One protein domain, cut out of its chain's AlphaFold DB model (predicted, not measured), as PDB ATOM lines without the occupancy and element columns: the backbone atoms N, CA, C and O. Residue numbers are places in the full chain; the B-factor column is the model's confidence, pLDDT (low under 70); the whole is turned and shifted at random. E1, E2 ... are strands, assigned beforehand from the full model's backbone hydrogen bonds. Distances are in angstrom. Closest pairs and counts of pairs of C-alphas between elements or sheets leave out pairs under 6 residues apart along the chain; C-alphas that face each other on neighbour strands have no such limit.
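What this domain is: This is residues 183 to 288 of the 858 residues of an uncharacterized protein of Succinivibrionaceae bacterium (UniProt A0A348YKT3). A single sheet is folded into an open trough, with E1, E2, E3, E5, E6 and E7 side by side, each of them bent. The short E4 sits beside the far end of E5, and residues 227 to 235 lead from E4 back to the start of E5. The printed part has 106 residues, with seven named strands, E1 to E7 in chain order, and no named helix; the class is all strand, in a branched, mixed sheet. It is compact, with a radius of gyration of the C-alphas of 14.1 A, and elongated, spanning 47 by 25 by 25 A.

Where its parts are: E5, residues 236 to 251, measures 22.6 A and bends by 122 degrees at residue 242. E6, residues 256 to 271, measures 22.7 A, and E7, residues 276 to 288, 21.4 A, ending at C-alpha 288 (228.671, 101.052, 87.610). E3, residues 212 to 221, measures 22.8 A; E2, residues 198 to 207, 26.3 A; E1, residues 185 to 195, 24.8 A, beginning at C-alpha 185 (215.397, 90.980, 123.916). E4, residues 224 to 226, measures 6.5 A.

How they stand to each other: E5 has E3 and E4 on one side, both parallel to it, and E6 on the other side. N 213 and O 236 are 2.8 A apart, and N 225 and O 248 2.8 A. E5, E6 and E7 form a meander, each strand the antiparallel neighbour of the one before, with N 239 and O 268 at 2.8 A and N 264 and O 282 at 3.1 A. E1, E2 and E3 form another, with N 188 and O 204 at 2.8 A and N 201 and O 219 at 3.0 A. E1 and E7 are apart.

The domain as a whole: The sheet is twisted. The two C-alphas farthest apart, of Ala 183 and Asp 255, are 47.6 A apart. The printed part has no cut and no long link. Residues 228 to 232 and 274 to 275 have pLDDT under 70.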
ATOM      1  N   ALA A 183     211.611  90.819 127.872       86.00
ATOM      2  CA  ALA A 183     211.855  89.481 128.421       86.00
ATOM      3  C   ALA A 183     213.044  88.788 127.725       86.00
ATOM      4  O   ALA A 183     214.067  88.529 128.362       86.00
ATOM      5  N   ASP A 184     212.941  88.610 126.406       88.00
ATOM      6  CA  ASP A 184     213.881  87.839 125.582       88.00
ATOM      7  C   ASP A 184     214.765  88.711 124.668       88.00
ATOM      8  O   ASP A 184     215.523  88.194 123.847       88.00
ATOM      9  N   SER A 185     214.683  90.040 124.787       90.88
ATOM     10  CA  SER A 185     215.397  90.980 123.916       90.88
ATOM     11  C   SER A 185     215.741  92.310 124.601       90.88
ATOM     12  O   SER A 185     215.249  92.634 125.687       90.88
ATOM     13  N   TYR A 186     216.589  93.091 123.939       90.75
ATOM     14  CA  TYR A 186     216.831  94.504 124.207       90.75
ATOM     15  C   TYR A 186     216.366  95.307 122.991       90.75
ATOM     16  O   TYR A 186     216.972  95.213 121.922       90.75
ATOM     17  N   ARG A 187     215.292  96.092 123.129       94.50
ATOM     18  CA  ARG A 187     214.795  96.938 122.037       94.50
ATOM     19  C   ARG A 187     215.698  98.156 121.876       94.50
ATOM     20  O   ARG A 187     215.912  98.890 122.835       94.50
ATOM     21  N   ILE A 188     216.152  98.388 120.652       94.12
ATOM     22  CA  ILE A 188     216.960  99.530 120.234       94.12
ATOM     23  C   ILE A 188     216.064 100.586 119.577       94.12
ATOM     24  O   ILE A 188     215.240 100.273 118.712       94.12
ATOM     25  N   LYS A 189     216.255 101.843 119.975       95.19
ATOM     26  CA  LYS A 189     215.695 103.044 119.341       95.19
ATOM     27  C   LYS A 189     216.790 104.083 119.165       95.19
ATOM     28  O   LYS A 189     217.771 104.072 119.911       95.19
ATOM     29  N   ASP A 190     216.578 104.995 118.223       95.06
ATOM     30  CA  ASP A 190     217.441 106.150 117.974       95.06
ATOM     31  C   ASP A 190     218.928 105.748 117.893       95.06
ATOM     32  O   ASP A 190     219.788 106.412 118.465       95.06
ATOM     33  N   PHE A 191     219.226 104.599 117.268       95.50
ATOM     34  CA  PHE A 191     220.605 104.186 117.024       95.50
ATOM     35  C   PHE A 191     221.159 105.039 115.891       95.50
ATOM     36  O   PHE A 191     220.594 105.039 114.797       95.50
ATOM     37  N   GLU A 192     222.253 105.739 116.160       96.94
ATOM     38  CA  GLU A 192     222.970 106.596 115.222       96.94
ATOM     39  C   GLU A 192     224.474 106.414 115.445       96.94
ATOM     40  O   GLU A 192     224.945 106.341 116.584       96.94
ATOM     41  N   ILE A 193     225.228 106.274 114.355       95.69
ATOM     42  CA  ILE A 193     226.670 106.040 114.401       95.69
ATOM     43  C   ILE A 193     227.330 106.522 113.105       95.69
ATOM     44  O   ILE A 193     226.861 106.225 112.005       95.69
ATOM     45  N   ASN A 194     228.457 107.225 113.223       96.25
ATOM     46  CA  ASN A 194     229.272 107.613 112.076       96.25
ATOM     47  C   ASN A 194     230.349 106.543 111.853       96.25
ATOM     48  O   ASN A 194     231.235 106.354 112.694       96.25
ATOM     49  N   ALA A 195     230.259 105.836 110.727       92.25
ATOM     50  CA  ALA A 195     231.081 104.680 110.379       92.25
ATOM     51  C   ALA A 195     231.271 104.599 108.853       92.25
ATOM     52  O   ALA A 195     230.407 105.033 108.096       92.25
ATOM     53  N   PHE A 196     232.397 104.043 108.389       91.00
ATOM     54  CA  PHE A 196     232.697 103.871 106.952       91.00
ATOM     55  C   PHE A 196     232.538 105.164 106.119       91.00
ATOM     56  O   PHE A 196     232.005 105.142 105.014       91.00
ATOM     57  N   ALA A 197     232.982 106.294 106.686       92.06
ATOM     58  CA  ALA A 197     232.814 107.667 106.183       92.06
ATOM     59  C   ALA A 197     231.368 108.213 106.100       92.06
ATOM     60  O   ALA A 197     231.211 109.417 105.901       92.06
ATOM     61  N   GLY A 198     230.347 107.386 106.337       95.31
ATOM     62  CA  GLY A 198     228.936 107.769 106.332       95.31
ATOM     63  C   GLY A 198     228.280 107.764 107.715       95.31
ATOM     64  O   GLY A 198     228.945 107.721 108.755       95.31
ATOM     65  N   VAL A 199     226.948 107.777 107.705       96.75
ATOM     66  CA  VAL A 199     226.077 107.655 108.882       96.75
ATOM     67  C   VAL A 199     225.207 106.410 108.728       96.75
ATOM     68  O   VAL A 199     224.574 106.204 107.690       96.75
ATOM     69  N   ILE A 200     225.149 105.591 109.776       95.69
ATOM     70  CA  ILE A 200     224.252 104.439 109.882       95.69
ATOM     71  C   ILE A 200     223.225 104.739 110.975       95.69
ATOM     72  O   ILE A 200     223.586 105.175 112.068       95.69
ATOM     73  N   THR A 201     221.945 104.492 110.693       96.62
ATOM     74  CA  THR A 201     220.858 104.633 111.678       96.62
ATOM     75  C   THR A 201     219.972 103.393 111.723       96.62
ATOM     76  O   THR A 201     219.773 102.742 110.698       96.62
ATOM     77  N   ALA A 202     219.440 103.046 112.900       95.31
ATOM     78  CA  ALA A 202     218.640 101.831 113.068       95.31
ATOM     79  C   ALA A 202     217.562 101.907 114.171       95.31
ATOM     80  O   ALA A 202     217.678 102.625 115.166       95.31
ATOM     81  N   GLU A 203     216.523 101.084 114.014       95.31
ATOM     82  CA  GLU A 203     215.518 100.764 115.038       95.31
ATOM     83  C   GLU A 203     215.238  99.255 115.007       95.31
ATOM     84  O   GLU A 203     215.044  98.696 113.925       95.31
ATOM     85  N   GLY A 204     215.167  98.583 116.162       94.25
ATOM     86  CA  GLY A 204     215.012  97.122 116.198       94.25
ATOM     87  C   GLY A 204     215.132  96.500 117.586       94.25
ATOM     88  O   GLY A 204     214.768  97.118 118.586       94.25
ATOM     89  N   ALA A 205     215.655  95.276 117.659       93.19
ATOM     90  CA  ALA A 205     216.013  94.603 118.903       93.19
ATOM     91  C   ALA A 205     217.213  93.649 118.739       93.19
ATOM     92  O   ALA A 205     217.341  92.962 117.728       93.19
ATOM     93  N   ILE A 206     218.051  93.566 119.776       90.31
ATOM     94  CA  ILE A 206     219.027  92.479 119.959       90.31
ATOM     95  C   ILE A 206     218.331  91.364 120.740       90.31
ATOM     96  O   ILE A 206     217.726  91.635 121.781       90.31
ATOM     97  N   LEU A 207     218.408  90.119 120.271       88.62
ATOM     98  CA  LEU A 207     217.851  88.971 120.989       88.62
ATOM     99  C   LEU A 207     218.821  88.515 122.092       88.62
ATOM    100  O   LEU A 207     220.022  88.417 121.871       88.62
ATOM    101  N   LYS A 208     218.319  88.236 123.301       82.50
ATOM    102  CA  LYS A 208     219.162  87.862 124.457       82.50
ATOM    103  C   LYS A 208     219.783  86.465 124.331       82.50
ATOM    104  O   LYS A 208     220.817  86.209 124.933       82.50
ATOM    105  N   ASN A 209     219.135  85.578 123.573       78.81
ATOM    106  CA  ASN A 209     219.455  84.147 123.496       78.81
ATOM    107  C   ASN A 209     219.937  83.692 122.100       78.81
ATOM    108  O   ASN A 209     220.040  82.491 121.861       78.81
ATOM    109  N   SER A 210     220.218  84.614 121.172       75.81
ATOM    110  CA  SER A 210     220.850  84.304 119.881       75.81
ATOM    111  C   SER A 210     221.806  85.418 119.457       75.81
ATOM    112  O   SER A 210     221.653  86.568 119.858       75.81
ATOM    113  N   SER A 211     222.780  85.094 118.608       78.12
ATOM    114  CA  SER A 211     223.712  86.054 118.003       78.12
ATOM    115  C   SER A 211     223.071  86.836 116.844       78.12
ATOM    116  O   SER A 211     223.675  86.977 115.781       78.12
ATOM    117  N   SER A 212     221.830  87.304 117.029       86.94
ATOM    118  CA  SER A 212     220.991  87.887 115.974       86.94
ATOM    119  C   SER A 212     220.431  89.256 116.374       86.94
ATOM    120  O   SER A 212     219.912  89.446 117.479       86.94
ATOM    121  N   ILE A 213     220.489  90.203 115.439       90.94
ATOM    122  CA  ILE A 213     219.956  91.561 115.557       90.94
ATOM    123  C   ILE A 213     218.826  91.710 114.535       90.94
ATOM    124  O   ILE A 213     219.062  91.621 113.333       90.94
ATOM    125  N   ALA A 214     217.603  91.937 115.015       93.00
ATOM    126  CA  ALA A 214     216.407  92.058 114.184       93.00
ATOM    127  C   ALA A 214     215.963  93.527 114.104       93.00
ATOM    128  O   ALA A 214     215.500  94.108 115.090       93.00
ATOM    129  N   LEU A 215     216.111  94.141 112.933       94.38
ATOM    130  CA  LEU A 215     215.844  95.556 112.691       94.38
ATOM    131  C   LEU A 215     214.488  95.773 112.004       94.38
ATOM    132  O   LEU A 215     214.166  95.184 110.973       94.38
ATOM    133  N   SER A 216     213.692  96.687 112.557       92.19
ATOM    134  CA  SER A 216     212.494  97.222 111.898       92.19
ATOM    135  C   SER A 216     212.825  98.297 110.860       92.19
ATOM    136  O   SER A 216     212.031  98.528 109.951       92.19
ATOM    137  N   ARG A 217     213.985  98.955 110.995       92.06
ATOM    138  CA  ARG A 217     214.559  99.865 109.997       92.06
ATOM    139  C   ARG A 217     216.078  99.880 110.129       92.06
ATOM    140  O   ARG A 217     216.589  99.937 111.249       92.06
ATOM    141  N   LEU A 218     216.763  99.895 108.996       95.56
ATOM    142  CA  LEU A 218     218.178 100.223 108.852       95.56
ATOM    143  C   LEU A 218     218.278 101.303 107.767       95.56
ATOM    144  O   LEU A 218     217.605 101.179 106.749       95.56
ATOM    145  N   ASN A 219     219.074 102.353 107.965       96.94
ATOM    146  CA  ASN A 219     219.395 103.302 106.898       96.94
ATOM    147  C   ASN A 219     220.911 103.517 106.819       96.94
ATOM    148  O   ASN A 219     221.563 103.747 107.844       96.94
ATOM    149  N   LEU A 220     221.446 103.475 105.601       96.50
ATOM    150  CA  LEU A 220     222.854 103.644 105.252       96.50
ATOM    151  C   LEU A 220     222.989 104.907 104.392       96.50
ATOM    152  O   LEU A 220     222.442 104.965 103.295       96.50
ATOM    153  N   ASN A 221     223.681 105.931 104.890       97.69
ATOM    154  CA  ASN A 221     223.766 107.234 104.232       97.69
ATOM    155  C   ASN A 221     225.230 107.660 104.042       97.69
ATOM    156  O   ASN A 221     225.958 107.765 105.029       97.69
ATOM    157  N   ASN A 222     225.654 107.930 102.801       96.69
ATOM    158  CA  ASN A 222     227.048 108.255 102.444       96.69
ATOM    159  C   ASN A 222     228.069 107.164 102.861       96.69
ATOM    160  O   ASN A 222     229.216 107.458 103.197       96.69
ATOM    161  N   VAL A 223     227.654 105.892 102.904       94.75
ATOM    162  CA  VAL A 223     228.473 104.781 103.419       94.75
ATOM    163  C   VAL A 223     229.400 104.247 102.323       94.75
ATOM    164  O   VAL A 223     228.948 103.908 101.230       94.75
ATOM    165  N   VAL A 224     230.700 104.139 102.617       93.44
ATOM    166  CA  VAL A 224     231.725 103.686 101.663       93.44
ATOM    167  C   VAL A 224     232.253 102.302 102.042       93.44
ATOM    168  O   VAL A 224     233.139 102.151 102.888       93.44
ATOM    169  N   PHE A 225     231.742 101.279 101.364       88.00
ATOM    170  CA  PHE A 225     232.229  99.907 101.448       88.00
ATOM    171  C   PHE A 225     233.457  99.714 100.542       88.00
ATOM    172  O   PHE A 225     233.471 100.148  99.391       88.00
ATOM    173  N   LYS A 226     234.496  99.045 101.051       86.75
ATOM    174  CA  LYS A 226     235.725  98.684 100.315       86.75
ATOM    175  C   LYS A 226     236.109  97.236 100.623       86.75
ATOM    176  O   LYS A 226     235.640  96.730 101.639       86.75
ATOM    177  N   ASP A 227     236.947  96.601  99.793       73.88
ATOM    178  CA  ASP A 227     237.401  95.200  99.925       73.88
ATOM    179  C   ASP A 227     237.676  94.764 101.381       73.88
ATOM    180  O   ASP A 227     238.779  94.937 101.903       73.88
ATOM    181  N   GLN A 228     236.690  94.137 102.026       63.62
ATOM    182  CA  GLN A 228     236.864  93.571 103.361       63.62
ATOM    183  C   GLN A 228     237.671  92.268 103.278       63.62
ATOM    184  O   GLN A 228     237.636  91.543 102.280       63.62
ATOM    185  N   SER A 229     238.431  91.967 104.331       52.19
ATOM    186  CA  SER A 229     239.182  90.707 104.479       52.19
ATOM    187  C   SER A 229     238.633  89.802 105.585       52.19
ATOM    188  O   SER A 229     239.243  88.785 105.904       52.19
ATOM    189  N   SER A 230     237.534  90.195 106.225       53.81
ATOM    190  CA  SER A 230     236.860  89.486 107.318       53.81
ATOM    191  C   SER A 230     235.426  90.014 107.452       53.81
ATOM    192  O   SER A 230     235.177  91.152 107.036       53.81
ATOM    193  N   PRO A 231     234.489  89.246 108.037       59.34
ATOM    194  CA  PRO A 231     233.162  89.757 108.365       59.34
ATOM    195  C   PRO A 231     233.265  90.973 109.295       59.34
ATOM    196  O   PRO A 231     234.000  90.966 110.279       59.34
ATOM    197  N   VAL A 232     232.519  92.028 108.961       66.12
ATOM    198  CA  VAL A 232     232.565  93.333 109.651       66.12
ATOM    199  C   VAL A 232     231.894  93.289 111.030       66.12
ATOM    200  O   VAL A 232     232.250  94.062 111.916       66.12
ATOM    201  N   PHE A 233     230.945  92.369 111.207       71.31
ATOM    202  CA  PHE A 233     230.226  92.108 112.450       71.31
ATOM    203  C   PHE A 233     230.123  90.597 112.663       71.31
ATOM    204  O   PHE A 233     229.934  89.851 111.704       71.31
ATOM    205  N   ASN A 234     230.195  90.147 113.914       77.06
ATOM    206  CA  ASN A 234     230.062  88.733 114.285       77.06
ATOM    207  C   ASN A 234     228.597  88.297 114.496       77.06
ATOM    208  O   ASN A 234     228.323  87.124 114.748       77.06
ATOM    209  N   HIS A 235     227.653  89.234 114.397       81.75
ATOM    210  CA  HIS A 235     226.223  89.012 114.594       81.75
ATOM    211  C   HIS A 235     225.481  88.882 113.255       81.75
ATOM    212  O   HIS A 235     225.741  89.636 112.319       81.75
ATOM    213  N   GLN A 236     224.508  87.973 113.184       87.75
ATOM    214  CA  GLN A 236     223.528  87.923 112.096       87.75
ATOM    215  C   GLN A 236     222.652  89.182 112.171       87.75
ATOM    216  O   GLN A 236     222.104  89.483 113.234       87.75
ATOM    217  N   ILE A 237     222.501  89.917 111.070       90.19
ATOM    218  CA  ILE A 237     221.679  91.135 111.026       90.19
ATOM    219  C   ILE A 237     220.565  90.925 110.011       90.19
ATOM    220  O   ILE A 237     220.845  90.743 108.831       90.19
ATOM    221  N   SER A 238     219.310  91.005 110.446       93.25
ATOM    222  CA  SER A 238     218.155  91.062 109.548       93.25
ATOM    223  C   SER A 238     217.455  92.414 109.655       93.25
ATOM    224  O   SER A 238     217.385  93.005 110.733       93.25
ATOM    225  N   ALA A 239     216.943  92.930 108.540       93.88
ATOM    226  CA  ALA A 239     216.155  94.154 108.493       93.88
ATOM    227  C   ALA A 239     214.965  93.992 107.541       93.88
ATOM    228  O   ALA A 239     215.134  93.618 106.382       93.88
ATOM    229  N   ALA A 240     213.757  94.313 108.014       90.25
ATOM    230  CA  ALA A 240     212.552  94.238 107.178       90.25
ATOM    231  C   ALA A 240     212.656  95.158 105.946       90.25
ATOM    232  O   ALA A 240     212.314  94.751 104.839       90.25
ATOM    233  N   ASN A 241     213.189  96.368 106.154       91.50
ATOM    234  CA  ASN A 241     213.602  97.302 105.110       91.50
ATOM    235  C   ASN A 241     214.961  97.911 105.489       91.50
ATOM    236  O   ASN A 241     215.155  98.328 106.639       91.50
ATOM    237  N   CYS A 242     215.873  97.984 104.521       96.00
ATOM    238  CA  CYS A 242     217.132  98.718 104.611       96.00
ATOM    239  C   CYS A 242     217.163  99.807 103.529       96.00
ATOM    240  O   CYS A 242     217.167  99.484 102.346       96.00
ATOM    241  N   GLU A 243     217.174 101.081 103.917       97.44
ATOM    242  CA  GLU A 243     217.300 102.209 102.987       97.44
ATOM    243  C   GLU A 243     218.776 102.549 102.749       97.44
ATOM    244  O   GLU A 243     219.570 102.617 103.689       97.44
ATOM    245  N   ILE A 244     219.147 102.814 101.501       97.25
ATOM    246  CA  ILE A 244     220.499 103.207 101.095       97.25
ATOM    247  C   ILE A 244     220.422 104.558 100.383       97.25
ATOM    248  O   ILE A 244     219.575 104.767  99.515       97.25
ATOM    249  N   SER A 245     221.296 105.490 100.757       97.62
ATOM    250  CA  SER A 245     221.425 106.826 100.163       97.62
ATOM    251  C   SER A 245     222.886 107.141  99.858       97.62
ATOM    252  O   SER A 245     223.744 106.992 100.733       97.62
ATOM    253  N   ASP A 246     223.145 107.579  98.623       96.38
ATOM    254  CA  ASP A 246     224.434 108.068  98.105       96.38
ATOM    255  C   ASP A 246     225.662 107.272  98.589       96.38
ATOM    256  O   ASP A 246     226.655 107.810  99.074       96.38
ATOM    257  N   SER A 247     225.548 105.943  98.563       96.69
ATOM    258  CA  SER A 247     226.562 105.034  99.107       96.69
ATOM    259  C   SER A 247     227.411 104.413  97.995       96.69
ATOM    260  O   SER A 247     227.011 104.372  96.830       96.69
ATOM    261  N   VAL A 248     228.608 103.943  98.345       96.38
ATOM    262  CA  VAL A 248     229.640 103.512  97.386       96.38
ATOM    263  C   VAL A 248     230.160 102.125  97.760       96.38
ATOM    264  O   VAL A 248     230.423 101.856  98.933       96.38
ATOM    265  N   LEU A 249     230.358 101.256  96.767       93.56
ATOM    266  CA  LEU A 249     231.013  99.954  96.916       93.56
ATOM    267  C   LEU A 249     232.235  99.874  95.996       93.56
ATOM    268  O   LEU A 249     232.110 100.001  94.780       93.56
ATOM    269  N   VAL A 250     233.411  99.625  96.574       93.19
ATOM    270  CA  VAL A 250     234.687  99.506  95.851       93.19
ATOM    271  C   VAL A 250     235.274  98.108  96.053       93.19
ATOM    272  O   VAL A 250     235.744  97.780  97.142       93.19
ATOM    273  N   LEU A 251     235.265  97.287  95.003       90.75
ATOM    274  CA  LEU A 251     235.841  95.941  94.987       90.75
ATOM    275  C   LEU A 251     237.032  95.913  94.023       90.75
ATOM    276  O   LEU A 251     236.946  95.421  92.895       90.75
ATOM    277  N   ASN A 252     238.166  96.449  94.477       86.06
ATOM    278  CA  ASN A 252     239.398  96.540  93.689       86.06
ATOM    279  C   ASN A 252     239.881  95.141  93.268       86.06
ATOM    280  O   ASN A 252     240.344  94.962  92.148       86.06
ATOM    281  N   LYS A 253     239.681  94.111  94.108       86.75
ATOM    282  CA  LYS A 253     240.001  92.702  93.786       86.75
ATOM    283  C   LYS A 253     239.137  92.093  92.666       86.75
ATOM    284  O   LYS A 253     239.318  90.920  92.336       86.75
ATOM    285  N   LYS A 254     238.150  92.826  92.143       85.25
ATOM    286  CA  LYS A 254     237.192  92.372  91.122       85.25
ATOM    287  C   LYS A 254     237.064  93.329  89.929       85.25
ATOM    288  O   LYS A 254     236.224  93.061  89.072       85.25
ATOM    289  N   ASP A 255     237.869  94.398  89.881       90.25
ATOM    290  CA  ASP A 255     237.720  95.513  88.931       90.25
ATOM    291  C   ASP A 255     236.259  96.002  88.872       90.25
ATOM    292  O   ASP A 255     235.593  95.905  87.842       90.25
ATOM    293  N   LEU A 256     235.716  96.417  90.025       93.94
ATOM    294  CA  LEU A 256     234.334  96.890  90.130       93.94
ATOM    295  C   LEU A 256     234.181  98.049  91.126       93.94
ATOM    296  O   LEU A 256     234.520  97.931  92.306       93.94
ATOM    297  N   LEU A 257     233.586  99.137  90.644       95.81
ATOM    298  CA  LEU A 257     233.116 100.284  91.414       95.81
ATOM    299  C   LEU A 257     231.606 100.455  91.185       95.81
ATOM    300  O   LEU A 257     231.143 100.465  90.045       95.81
ATOM    301  N   LEU A 258     230.847 100.614  92.268       96.75
ATOM    302  CA  LEU A 258     229.455 101.067  92.252       96.75
ATOM    303  C   LEU A 258     229.384 102.392  93.022       96.75
ATOM    304  O   LEU A 258     229.772 102.431  94.192       96.75
ATOM    305  N   SER A 259     228.890 103.460  92.399       96.62
ATOM    306  CA  SER A 259     228.815 104.804  92.990       96.62
ATOM    307  C   SER A 259     227.400 105.382  92.921       96.62
ATOM    308  O   SER A 259     226.636 105.077  92.002       96.62
ATOM    309  N   GLY A 260     227.035 106.213  93.902       96.81
ATOM    310  CA  GLY A 260     225.696 106.796  94.011       96.81
ATOM    311  C   GLY A 260     224.589 105.755  94.216       96.81
ATOM    312  O   GLY A 260     223.485 105.918  93.695       96.81
ATOM    313  N   ILE A 261     224.869 104.656  94.930       97.62
ATOM    314  CA  ILE A 261     223.873 103.622  95.245       97.62
ATOM    315  C   ILE A 261     222.782 104.259  96.112       97.62
ATOM    316  O   ILE A 261     223.069 104.738  97.211       97.62
ATOM    317  N   SER A 262     221.539 104.260  95.624       98.06
ATOM    318  CA  SER A 262     220.383 104.809  96.343       98.06
ATOM    319  C   SER A 262     219.112 103.995  96.074       98.06
ATOM    320  O   SER A 262     218.743 103.787  94.919       98.06
ATOM    321  N   GLY A 263     218.421 103.548  97.122       97.50
ATOM    322  CA  GLY A 263     217.227 102.697  97.031       97.50
ATOM    323  C   GLY A 263     217.022 101.831  98.273       97.50
ATOM    324  O   GLY A 263     217.794 101.930  99.225       97.50
ATOM    325  N   SER A 264     216.016 100.960  98.248       96.75
ATOM    326  CA  SER A 264     215.647 100.111  99.386       96.75
ATOM    327  C   SER A 264     216.000  98.639  99.150       96.75
ATOM    328  O   SER A 264     215.989  98.162  98.015       96.75
ATOM    329  N   ILE A 265     216.308  97.906 100.224       95.69
ATOM    330  CA  ILE A 265     216.382  96.439 100.256       95.69
ATOM    331  C   ILE A 265     215.242  95.908 101.129       95.69
ATOM    332  O   ILE A 265     215.236  96.124 102.343       95.69
ATOM    333  N   GLU A 266     214.303  95.185 100.519       94.31
ATOM    334  CA  GLU A 266     213.276  94.407 101.219       94.31
ATOM    335  C   GLU A 266     213.892  93.107 101.764       94.31
ATOM    336  O   GLU A 266     214.624  92.421 101.046       94.31
ATOM    337  N   ASN A 267     213.556  92.731 103.004       92.25
ATOM    338  CA  ASN A 267     214.017  91.494 103.658       92.25
ATOM    339  C   ASN A 267     215.549  91.315 103.621       92.25
ATOM    340  O   ASN A 267     216.051  90.248 103.272       92.25
ATOM    341  N   PHE A 268     216.290  92.373 103.956       93.19
ATOM    342  CA  PHE A 268     217.745  92.322 104.065       93.19
ATOM    343  C   PHE A 268     218.170  91.328 105.153       93.19
ATOM    344  O   PHE A 268     217.719  91.432 106.296       93.19
ATOM    345  N   GLU A 269     219.086  90.418 104.833       90.88
ATOM    346  CA  GLU A 269     219.769  89.577 105.818       90.88
ATOM    347  C   GLU A 269     221.267  89.499 105.514       90.88
ATOM    348  O   GLU A 269     221.665  89.221 104.387       90.88
ATOM    349  N   LEU A 270     222.095  89.716 106.533       88.31
ATOM    350  CA  LEU A 270     223.533  89.475 106.538       88.31
ATOM    351  C   LEU A 270     223.824  88.301 107.477       88.31
ATOM    352  O   LEU A 270     223.555  88.395 108.680       88.31
ATOM    353  N   ASN A 271     224.424  87.233 106.948       82.12
ATOM    354  CA  ASN A 271     224.874  86.083 107.729       82.12
ATOM    355  C   ASN A 271     226.413  85.947 107.680       82.12
ATOM    356  O   ASN A 271     226.952  85.348 106.743       82.12
ATOM    357  N   PRO A 272     227.141  86.448 108.700       73.00
ATOM    358  CA  PRO A 272     228.604  86.393 108.750       73.00
ATOM    359  C   PRO A 272     229.198  84.980 108.667       73.00
ATOM    360  O   PRO A 272     230.316  84.815 108.190       73.00
ATOM    361  N   ALA A 273     228.463  83.955 109.112       71.00
ATOM    362  CA  ALA A 273     228.929  82.567 109.105       71.00
ATOM    363  C   ALA A 273     228.860  81.896 107.718       71.00
ATOM    364  O   ALA A 273     229.343  80.777 107.557       71.00
ATOM    365  N   GLN A 274     228.246  82.558 106.733       68.50
ATOM    366  CA  GLN A 274     228.070  82.069 105.360       68.50
ATOM    367  C   GLN A 274     228.623  83.043 104.302       68.50
ATOM    368  O   GLN A 274     228.463  82.781 103.113       68.50
ATOM    369  N   ASP A 275     229.243  84.154 104.728       69.88
ATOM    370  CA  ASP A 275     229.685  85.283 103.884       69.88
ATOM    371  C   ASP A 275     228.608  85.744 102.879       69.88
ATOM    372  O   ASP A 275     228.871  86.044 101.713       69.88
ATOM    373  N   SER A 276     227.347  85.733 103.326       75.44
ATOM    374  CA  SER A 276     226.174  85.873 102.467       75.44
ATOM    375  C   SER A 276     225.292  87.056 102.860       75.44
ATOM    376  O   SER A 276     225.026  87.319 104.037       75.44
ATOM    377  N   VAL A 277     224.819  87.759 101.829       84.44
ATOM    378  CA  VAL A 277     223.786  88.795 101.917       84.44
ATOM    379  C   VAL A 277     222.577  88.332 101.111       84.44
ATOM    380  O   VAL A 277     222.728  87.918  99.962       84.44
ATOM    381  N   PHE A 278     221.392  88.423 101.703       89.62
ATOM    382  CA  PHE A 278     220.104  88.121 101.085       89.62
ATOM    383  C   PHE A 278     219.189  89.348 101.111       89.62
ATOM    384  O   PHE A 278     219.429  90.315 101.840       89.62
ATOM    385  N   GLY A 279     218.132  89.292 100.303       93.31
ATOM    386  CA  GLY A 279     217.116  90.333 100.186       93.31
ATOM    387  C   GLY A 279     216.891  90.770  98.742       93.31
ATOM    388  O   GLY A 279     217.444  90.203  97.792       93.31
ATOM    389  N   LYS A 280     216.054  91.794  98.578       95.19
ATOM    390  CA  LYS A 280     215.642  92.326  97.278       95.19
ATOM    391  C   LYS A 280     215.863  93.833  97.218       95.19
ATOM    392  O   LYS A 280     215.101  94.590  97.811       95.19
ATOM    393  N   PHE A 281     216.909  94.257  96.514       95.94
ATOM    394  CA  PHE A 281     217.208  95.667  96.265       95.94
ATOM    395  C   PHE A 281     216.378  96.203  95.098       95.94
ATOM    396  O   PHE A 281     216.327  95.580  94.034       95.94
ATOM    397  N   GLN A 282     215.806  97.393  95.260       97.69
ATOM    398  CA  GLN A 282     215.227  98.174  94.175       97.69
ATOM    399  C   GLN A 282     215.644  99.643  94.300       97.69
ATOM    400  O   GLN A 282     215.400 100.299  95.313       97.69
ATOM    401  N   GLY A 283     216.253 100.190  93.246       97.81
ATOM    402  CA  GLY A 283     216.751 101.558  93.287       97.81
ATOM    403  C   GLY A 283     217.523 101.993  92.051       97.81
ATOM    404  O   GLY A 283     217.191 101.653  90.910       97.81
ATOM    405  N   LYS A 284     218.559 102.785  92.308       98.06
ATOM    406  CA  LYS A 284     219.508 103.305  91.338       98.06
ATOM    407  C   LYS A 284     220.951 103.061  91.768       98.06
ATOM    408  O   LYS A 284     221.248 102.955  92.957       98.06
ATOM    409  N   ILE A 285     221.837 103.079  90.779       98.19
ATOM    410  CA  ILE A 285     223.280 103.242  90.947       98.19
ATOM    411  C   ILE A 285     223.725 104.230  89.864       98.19
ATOM    412  O   ILE A 285     223.603 103.930  88.677       98.19
ATOM    413  N   GLU A 286     224.185 105.421  90.240       97.69
ATOM    414  CA  GLU A 286     224.494 106.474  89.259       97.69
ATOM    415  C   GLU A 286     225.713 106.115  88.381       97.69
ATOM    416  O   GLU A 286     225.703 106.426  87.189       97.69
ATOM    417  N   GLU A 287     226.684 105.352  88.906       97.81
ATOM    418  CA  GLU A 287     227.794 104.764  88.133       97.81
ATOM    419  C   GLU A 287     228.045 103.290  88.503       97.81
ATOM    420  O   GLU A 287     228.210 102.952  89.674       97.81
ATOM    421  N   ILE A 288     228.132 102.415  87.498       97.50
ATOM    422  CA  ILE A 288     228.671 101.052  87.610       97.50
ATOM    423  C   ILE A 288     229.869 100.987  86.665       97.50
ATOM    424  O   ILE A 288     229.680 101.075  85.451       97.50
TER     425      ILE A 288